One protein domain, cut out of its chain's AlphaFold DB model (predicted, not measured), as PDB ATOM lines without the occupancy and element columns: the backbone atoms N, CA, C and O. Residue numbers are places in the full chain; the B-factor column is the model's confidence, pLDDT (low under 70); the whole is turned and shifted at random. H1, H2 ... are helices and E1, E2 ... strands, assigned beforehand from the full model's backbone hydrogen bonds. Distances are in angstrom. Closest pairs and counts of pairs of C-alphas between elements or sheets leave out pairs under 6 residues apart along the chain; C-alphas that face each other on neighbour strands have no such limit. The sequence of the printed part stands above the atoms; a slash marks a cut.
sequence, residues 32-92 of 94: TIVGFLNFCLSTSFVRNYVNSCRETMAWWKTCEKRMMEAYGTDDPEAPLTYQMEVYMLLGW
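AT A GLANCE: This is residues 32 to 92 of the 94 residues of an uncharacterized protein of Bugula neritina (UniProt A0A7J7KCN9). Picture a U of three helices with a long, nearly straight strand tail leaving it: H1 and the longer H3 are the two sides, side by side and running opposite ways, and short H2 makes the turn at one end. At the open end of the U, the stretch after H3 folds back toward the beginning of H1, and E1 leaves from there, its residues 83 to 91 sticking out with Trp 92 behind them. The printed part has 61 residues, with three named helices and one named strand in the order H1, H2, H3, E1; the class is mixed, helices and strands. The whole is loose, with a radius of gyration of the C-alphas of 14.5 A, and its outline is flat, spanning 48 by 30 by 14 A.

IN THESE COORDINATES: Begin at Thr 32 and find C-alpha 33 at (212.067, 129.885, 254.114); from there H1 runs through residues 33 to 42, 14.3 A from first to last C-alpha. After Thr 43 comes H2, residues 44 to 50, 9.9 A long. Next find C-alpha 54 at (195.543, 114.821, 251.591), where H3 begins; it takes residues 54 to 71 and measures 26.6 A. E1, residues 79 to 91, is 36.5 A long and ends at C-alpha 91 at (208.205, 134.577, 289.238).

HOW THE PARTS SIT: Look first at H1 and H3, which touch, with H3 using residues 64 to 68 alone; their closest C-alphas, Leu 37 and Glu 64, are 7.3 A apart. They run opposite ways at a shallow tilt of 35.0 degrees, only just short of steep. H1 and H2 are close but not clearly touching, the closest C-alphas being those of Leu 41 and Arg 47 at 5.1 A; their lines are only just about perpendicular, at 71 degrees. H2 and H3 touch only at the corner by their link, where the C-alphas of Val 50 and Thr 56, the closest, are 4.8 A apart; their lines are about perpendicular, at 77 degrees. At the beginning of E1, the C-alpha of Leu 80 is 5.7 A from that of Ile 33, the closest pair of E1 and H1. E1 is apart from H2 and from H3, and it pairs with no named strand. In the backbones of H1, H2 and H3, every O i to N i+4 pair is within hydrogen-bond range.

THE WHOLE: The two C-alphas farthest apart are those of Asp 74 and Trp 92, at 48.9 A. Residues 83 to 92 stand free; without them, the body of 51 residues spans 30 by 18 by 13 A. The printed part has no cut; the links H1 to H2 and H2 to H3 are tight, and H3 to E1 is short. The mean pLDDT of the printed part is 85.6, and the model's confidence is low, under 70, at residues 88 to 92, of which 88 to 91 belong to E1.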
ATOM      1  N   THR A  32     216.000 130.002 257.103       95.31
ATOM      2  CA  THR A  32     215.579 129.917 255.702       95.31
ATOM      3  C   THR A  32     214.054 129.857 255.597       95.31
ATOM      4  O   THR A  32     213.370 129.636 256.610       95.31
ATOM      5  N   ILE A  33     213.508 130.043 254.389       93.00
ATOM      6  CA  ILE A  33     212.067 129.885 254.114       93.00
ATOM      7  C   ILE A  33     211.598 128.489 254.536       93.00
ATOM      8  O   ILE A  33     210.646 128.363 255.314       93.00
ATOM      9  N   VAL A  34     212.301 127.438 254.107       92.00
ATOM     10  CA  VAL A  34     211.972 126.062 254.500       92.00
ATOM     11  C   VAL A  34     212.143 125.840 256.005       92.00
ATOM     12  O   VAL A  34     211.321 125.164 256.625       92.00
ATOM     13  N   GLY A  35     213.144 126.467 256.631       92.62
ATOM     14  CA  GLY A  35     213.345 126.420 258.081       92.62
ATOM     15  C   GLY A  35     212.151 126.978 258.863       92.62
ATOM     16  O   GLY A  35     211.664 126.341 259.800       92.62
ATOM     17  N   PHE A  36     211.607 128.119 258.436       92.44
ATOM     18  CA  PHE A  36     210.422 128.719 259.054       92.44
ATOM     19  C   PHE A  36     209.154 127.884 258.837       92.44
ATOM     20  O   PHE A  36     208.353 127.708 259.757       92.44
ATOM     21  N   LEU A  37     208.977 127.321 257.643       90.31
ATOM     22  CA  LEU A  37     207.855 126.429 257.349       90.31
ATOM     23  C   LEU A  37     207.920 125.155 258.202       90.31
ATOM     24  O   LEU A  37     206.915 124.745 258.787       90.31
ATOM     25  N   ASN A  38     209.105 124.573 258.368       90.38
ATOM     26  CA  ASN A  38     209.316 123.437 259.264       90.38
ATOM     27  C   ASN A  38     209.033 123.797 260.729       90.38
ATOM     28  O   ASN A  38     208.411 123.008 261.445       90.38
ATOM     29  N   PHE A  39     209.414 124.998 261.174       89.94
ATOM     30  CA  PHE A  39     209.030 125.501 262.491       89.94
ATOM     31  C   PHE A  39     207.503 125.590 262.637       89.94
ATOM     32  O   PHE A  39     206.953 125.082 263.616       89.94
ATOM     33  N   CYS A  40     206.792 126.129 261.645       88.56
ATOM     34  CA  CYS A  40     205.329 126.163 261.645       88.56
ATOM     35  C   CYS A  40     204.718 124.753 261.738       88.56
ATOM     36  O   CYS A  40     203.848 124.522 262.580       88.56
ATOM     37  N   LEU A  41     205.214 123.784 260.955       86.31
ATOM     38  CA  LEU A  41     204.803 122.370 261.023       86.31
ATOM     39  C   LEU A  41     205.113 121.712 262.372       86.31
ATOM     40  O   LEU A  41     204.456 120.745 262.765       86.31
ATOM     41  N   SER A  42     206.112 122.211 263.100       85.75
ATOM     42  CA  SER A  42     206.438 121.703 264.431       85.75
ATOM     43  C   SER A  42     205.355 122.047 265.463       85.75
ATOM     44  O   SER A  42     205.229 121.346 266.469       85.75
ATOM     45  N   THR A  43     204.510 123.047 265.210       86.06
ATOM     46  CA  THR A  43     203.395 123.376 266.106       86.06
ATOM     47  C   THR A  43     202.291 122.318 266.020       86.06
ATOM     48  O   THR A  43     201.946 121.835 264.941       86.06
ATOM     49  N   SER A  44     201.720 121.928 267.163       76.12
ATOM     50  CA  SER A  44     200.724 120.845 267.237       76.12
ATOM     51  C   SER A  44     199.478 121.124 266.392       76.12
ATOM     52  O   SER A  44     198.950 120.209 265.767       76.12
ATOM     53  N   PHE A  45     199.040 122.382 266.326       80.88
ATOM     54  CA  PHE A  45     197.882 122.789 265.533       80.88
ATOM     55  C   PHE A  45     198.111 122.580 264.034       80.88
ATOM     56  O   PHE A  45     197.346 121.860 263.393       80.88
ATOM     57  N   VAL A  46     199.186 123.157 263.484       79.44
ATOM     58  CA  VAL A  46     199.495 123.049 262.051       79.44
ATOM     59  C   VAL A  46     199.774 121.595 261.690       79.44
ATOM     60  O   VAL A  46     199.248 121.107 260.697       79.44
ATOM     61  N   ARG A  47     200.524 120.869 262.524       81.62
ATOM     62  CA  ARG A  47     200.805 119.446 262.309       81.62
ATOM     63  C   ARG A  47     199.532 118.611 262.217       81.62
ATOM     64  O   ARG A  47     199.390 117.811 261.298       81.62
ATOM     65  N   ASN A  48     198.609 118.800 263.156       83.50
ATOM     66  CA  ASN A  48     197.350 118.060 263.180       83.50
ATOM     67  C   ASN A  48     196.463 118.431 261.990       83.50
ATOM     68  O   ASN A  48     195.865 117.547 261.382       83.50
ATOM     69  N   TYR A  49     196.415 119.714 261.627       81.62
ATOM     70  CA  TYR A  49     195.687 120.181 260.454       81.62
ATOM     71  C   TYR A  49     196.248 119.570 259.167       81.62
ATOM     72  O   TYR A  49     195.512 118.957 258.400       81.62
ATOM     73  N   VAL A  50     197.562 119.651 258.963       80.56
ATOM     74  CA  VAL A  50     198.246 119.128 257.776       80.56
ATOM     75  C   VAL A  50     198.089 117.612 257.651       80.56
ATOM     76  O   VAL A  50     197.845 117.124 256.550       80.56
ATOM     77  N   ASN A  51     198.128 116.884 258.767       80.81
ATOM     78  CA  ASN A  51     197.955 115.431 258.793       80.81
ATOM     79  C   ASN A  51     196.490 114.965 258.707       80.81
ATOM     80  O   ASN A  51     196.254 113.762 258.617       80.81
ATOM     81  N   SER A  52     195.509 115.873 258.755       81.88
ATOM     82  CA  SER A  52     194.089 115.499 258.791       81.88
ATOM     83  C   SER A  52     193.568 114.943 257.462       81.88
ATOM     84  O   SER A  52     192.718 114.052 257.470       81.88
ATOM     85  N   CYS A  53     194.083 115.408 256.316       76.69
ATOM     86  CA  CYS A  53     193.748 114.846 255.008       76.69
ATOM     87  C   CYS A  53     194.818 115.132 253.933       76.69
ATOM     88  O   CYS A  53     195.825 115.798 254.149       76.69
ATOM     89  N   ARG A  54     194.621 114.599 252.722       73.00
ATOM     90  CA  ARG A  54     195.543 114.821 251.591       73.00
ATOM     91  C   ARG A  54     195.476 116.253 251.043       73.00
ATOM     92  O   ARG A  54     196.464 116.754 250.511       73.00
ATOM     93  N   GLU A  55     194.326 116.908 251.171       78.31
ATOM     94  CA  GLU A  55     194.100 118.270 250.676       78.31
ATOM     95  C   GLU A  55     194.890 119.305 251.485       78.31
ATOM     96  O   GLU A  55     195.406 120.272 250.927       78.31
ATOM     97  N   THR A  56     195.098 119.059 252.779       80.81
ATOM     98  CA  THR A  56     195.879 119.937 253.659       80.81
ATOM     99  C   THR A  56     197.379 119.888 253.359       80.81
ATOM    100  O   THR A  56     198.051 120.913 253.462       80.81
ATOM    101  N   MET A  57     197.905 118.759 252.869       80.25
ATOM    102  CA  MET A  57     199.273 118.686 252.325       80.25
ATOM    103  C   MET A  57     199.436 119.491 251.027       80.25
ATOM    104  O   MET A  57     200.470 120.126 250.816       80.25
ATOM    105  N   ALA A  58     198.435 119.478 250.142       84.94
ATOM    106  CA  ALA A  58     198.459 120.283 248.917       84.94
ATOM    107  C   ALA A  58     198.360 121.785 249.230       84.94
ATOM    108  O   ALA A  58     199.071 122.601 248.634       84.94
ATOM    109  N   TRP A  59     197.534 122.142 250.215       86.25
ATOM    110  CA  TRP A  59     197.471 123.496 250.754       86.25
ATOM    111  C   TRP A  59     198.826 123.937 251.319       86.25
ATOM    112  O   TRP A  59     199.306 125.011 250.969       86.25
ATOM    113  N   TRP A  60     199.498 123.075 252.089       86.81
ATOM    114  CA  TRP A  60     200.816 123.374 252.653       86.81
ATOM    115  C   TRP A  60     201.870 123.700 251.581       86.81
ATOM    116  O   TRP A  60     202.553 124.719 251.669       86.81
ATOM    117  N   LYS A  61     201.938 122.903 250.507       87.06
ATOM    118  CA  LYS A  61     202.815 123.189 249.353       87.06
ATOM    119  C   LYS A  61     202.458 124.496 248.642       87.06
ATOM    120  O   LYS A  61     203.322 125.176 248.098       87.06
ATOM    121  N   THR A  62     201.176 124.859 248.638       90.31
ATOM    122  CA  THR A  62     200.726 126.144 248.088       90.31
ATOM    123  C   THR A  62     201.220 127.310 248.945       90.31
ATOM    124  O   THR A  62     201.612 128.338 248.398       90.31
ATOM    125  N   CYS A  63     201.241 127.161 250.273       88.56
ATOM    126  CA  CYS A  63     201.810 128.157 251.182       88.56
ATOM    127  C   CYS A  63     203.312 128.347 250.957       88.56
ATOM    128  O   CYS A  63     203.753 129.487 250.849       88.56
ATOM    129  N   GLU A  64     204.066 127.255 250.820       90.06
ATOM    130  CA  GLU A  64     205.499 127.292 250.495       90.06
ATOM    131  C   GLU A  64     205.762 128.071 249.201       90.06
ATOM    132  O   GLU A  64     206.519 129.040 249.199       90.06
ATOM    133  N   LYS A  65     205.047 127.725 248.123       92.62
ATOM    134  CA  LYS A  65     205.156 128.419 246.835       92.62
ATOM    135  C   LYS A  65     204.849 129.914 246.949       92.62
ATOM    136  O   LYS A  65     205.614 130.733 246.451       92.62
ATOM    137  N   ARG A  66     203.756 130.282 247.622       93.12
ATOM    138  CA  ARG A  66     203.375 131.693 247.803       93.12
ATOM    139  C   ARG A  66     204.389 132.474 248.628       93.12
ATOM    140  O   ARG A  66     204.570 133.662 248.394       93.12
ATOM    141  N   MET A  67     205.021 131.825 249.603       91.62
ATOM    142  CA  MET A  67     206.058 132.451 250.410       91.62
ATOM    143  C   MET A  67     207.304 132.735 249.568       91.62
ATOM    144  O   MET A  67     207.800 133.854 249.593       91.62
ATOM    145  N   MET A  68     207.747 131.769 248.763       93.56
ATOM    146  CA  MET A  68     208.841 131.951 247.802       93.56
ATOM    147  C   MET A  68     208.539 133.073 246.789       93.56
ATOM    148  O   MET A  68     209.337 133.999 246.644       93.56
ATOM    149  N   GLU A  69     207.336 133.084 246.202       94.75
ATOM    150  CA  GLU A  69     206.871 134.152 245.297       94.75
ATOM    151  C   GLU A  69     206.882 135.537 245.968       94.75
ATOM    152  O   GLU A  69     207.329 136.513 245.368       94.75
ATOM    153  N   ALA A  70     206.429 135.635 247.222       92.06
ATOM    154  CA  ALA A  70     206.418 136.890 247.974       92.06
ATOM    155  C   ALA A  70     207.831 137.398 248.309       92.06
ATOM    156  O   ALA A  70     208.047 138.607 248.375       92.06
ATOM    157  N   TYR A  71     208.782 136.483 248.503       90.44
ATOM    158  CA  TYR A  71     210.194 136.797 248.734       90.44
ATOM    159  C   TYR A  71     210.992 136.995 247.439       90.44
ATOM    160  O   TYR A  71     212.167 137.353 247.502       90.44
ATOM    161  N   GLY A  72     210.370 136.806 246.269       94.00
ATOM    162  CA  GLY A  72     211.022 136.978 244.971       94.00
ATOM    163  C   GLY A  72     212.154 135.978 244.730       94.00
ATOM    164  O   GLY A  72     213.145 136.321 244.089       94.00
ATOM    165  N   THR A  73     212.026 134.768 245.273       93.31
ATOM    166  CA  THR A  73     213.025 133.700 245.178       93.31
ATOM    167  C   THR A  73     212.367 132.397 244.751       93.31
ATOM    168  O   THR A  73     211.219 132.147 245.101       93.31
ATOM    169  N   ASP A  74     213.112 131.554 244.041       93.75
ATOM    170  CA  ASP A  74     212.739 130.159 243.771       93.75
ATOM    171  C   ASP A  74     213.539 129.176 244.651       93.75
ATOM    172  O   ASP A  74     213.381 127.960 244.542       93.75
ATOM    173  N   ASP A  75     214.421 129.700 245.511       93.06
ATOM    174  CA  ASP A  75     215.253 128.926 246.427       93.06
ATOM    175  C   ASP A  75     214.574 128.802 247.806       93.06
ATOM    176  O   ASP A  75     214.439 129.810 248.511       93.06
ATOM    177  N   PRO A  76     214.160 127.592 248.232       90.44
ATOM    178  CA  PRO A  76     213.579 127.370 249.555       90.44
ATOM    179  C   PRO A  76     214.593 127.553 250.699       90.44
ATOM    180  O   PRO A  76     214.186 127.768 251.845       90.44
ATOM    181  N   GLU A  77     215.896 127.510 250.407       95.19
ATOM    182  CA  GLU A  77     216.971 127.811 251.358       95.19
ATOM    183  C   GLU A  77     217.320 129.307 251.405       95.19
ATOM    184  O   GLU A  77     218.229 129.713 252.133       95.19
ATOM    185  N   ALA A  78     216.581 130.156 250.682       94.38
ATOM    186  CA  ALA A  78     216.777 131.596 250.743       94.38
ATOM    187  C   ALA A  78     216.637 132.121 252.186       94.38
ATOM    188  O   ALA A  78     215.751 131.677 252.934       94.38
ATOM    189  N   PRO A  79     217.493 133.080 252.587       94.81
ATOM    190  CA  PRO A  79     217.502 133.614 253.937       94.81
ATOM    191  C   PRO A  79     216.206 134.363 254.248       94.81
ATOM    192  O   PRO A  79     215.671 135.119 253.436       94.81
ATOM    193  N   LEU A  80     215.731 134.168 255.471       93.25
ATOM    194  CA  LEU A  80     214.504 134.717 256.010       93.25
ATOM    195  C   LEU A  80     214.751 135.185 257.444       93.25
ATOM    196  O   LEU A  80     215.081 134.380 258.314       93.25
ATOM    197  N   THR A  81     214.489 136.460 257.707       92.44
ATOM    198  CA  THR A  81     214.464 137.007 259.067       92.44
ATOM    199  C   THR A  81     213.018 137.270 259.474       92.44
ATOM    200  O   THR A  81     212.283 137.952 258.758       92.44
ATOM    201  N   TYR A  82     212.600 136.742 260.625       88.06
ATOM    202  CA  TYR A  82     211.258 136.948 261.172       88.06
ATOM    203  C   TYR A  82     211.303 137.300 262.659       88.06
ATOM    204  O   TYR A  82     212.265 136.999 263.365       88.06
ATOM    205  N   GLN A  83     210.254 137.976 263.134       89.94
ATOM    206  CA  GLN A  83     210.100 138.328 264.541       89.94
ATOM    207  C   GLN A  83     209.032 137.458 265.192       89.94
ATOM    208  O   GLN A  83     207.943 137.277 264.648       89.94
ATOM    209  N   MET A  84     209.340 136.954 266.379       85.31
ATOM    210  CA  MET A  84     208.393 136.260 267.239       85.31
ATOM    211  C   MET A  84     208.163 137.059 268.508       85.31
ATOM    212  O   MET A  84     209.112 137.458 269.178       85.31
ATOM    213  N   GLU A  85     206.898 137.255 268.859       83.50
ATOM    214  CA  GLU A  85     206.539 137.745 270.182       83.50
ATOM    215  C   GLU A  85     206.644 136.601 271.197       83.50
ATOM    216  O   GLU A  85     206.110 135.508 270.996       83.50
ATOM    217  N   VAL A  86     207.344 136.860 272.295       76.50
ATOM    218  CA  VAL A  86     207.543 135.932 273.401       76.50
ATOM    219  C   VAL A  86     207.013 136.580 274.671       76.50
ATOM    220  O   VAL A  86     207.412 137.684 275.039       76.50
ATOM    221  N   TYR A  87     206.138 135.857 275.362       73.38
ATOM    222  CA  TYR A  87     205.612 136.250 276.663       73.38
ATOM    223  C   TYR A  87     206.418 135.550 277.751       73.38
ATOM    224  O   TYR A  87     206.372 134.324 277.879       73.38
ATOM    225  N   MET A  88     207.162 136.316 278.546       66.50
ATOM    226  CA  MET A  88     207.916 135.769 279.674       66.50
ATOM    227  C   MET A  88     207.180 136.020 280.976       66.50
ATOM    228  O   MET A  88     206.905 137.164 281.319       66.50
ATOM    229  N   LEU A  89     206.905 134.945 281.718       68.50
ATOM    230  CA  LEU A  89     206.356 135.015 283.067       68.50
ATOM    231  C   LEU A  89     207.486 134.866 284.087       68.50
ATOM    232  O   LEU A  89     207.957 133.758 284.345       68.50
ATOM    233  N   LEU A  90     207.906 135.973 284.692       67.31
ATOM    234  CA  LEU A  90     208.924 135.950 285.739       67.31
ATOM    235  C   LEU A  90     208.257 135.839 287.110       67.31
ATOM    236  O   LEU A  90     207.434 136.678 287.481       67.31
ATOM    237  N   GLY A  91     208.628 134.799 287.858       63.50
ATOM    238  CA  GLY A  91     208.205 134.577 289.238       63.50
ATOM    239  C   GLY A  91     209.408 134.495 290.171       63.50
ATOM    240  O   GLY A  91     210.423 133.884 289.843       63.50
ATOM    241  N   TRP A  92     209.291 135.089 291.358       63.69
ATOM    242  CA  TRP A  92     210.272 134.908 292.426       63.69
ATOM    243  C   TRP A  92     209.841 133.723 293.295       63.69
ATOM    244  O   TRP A  92     208.802 133.779 293.954       63.69
TER     245      TRP A  92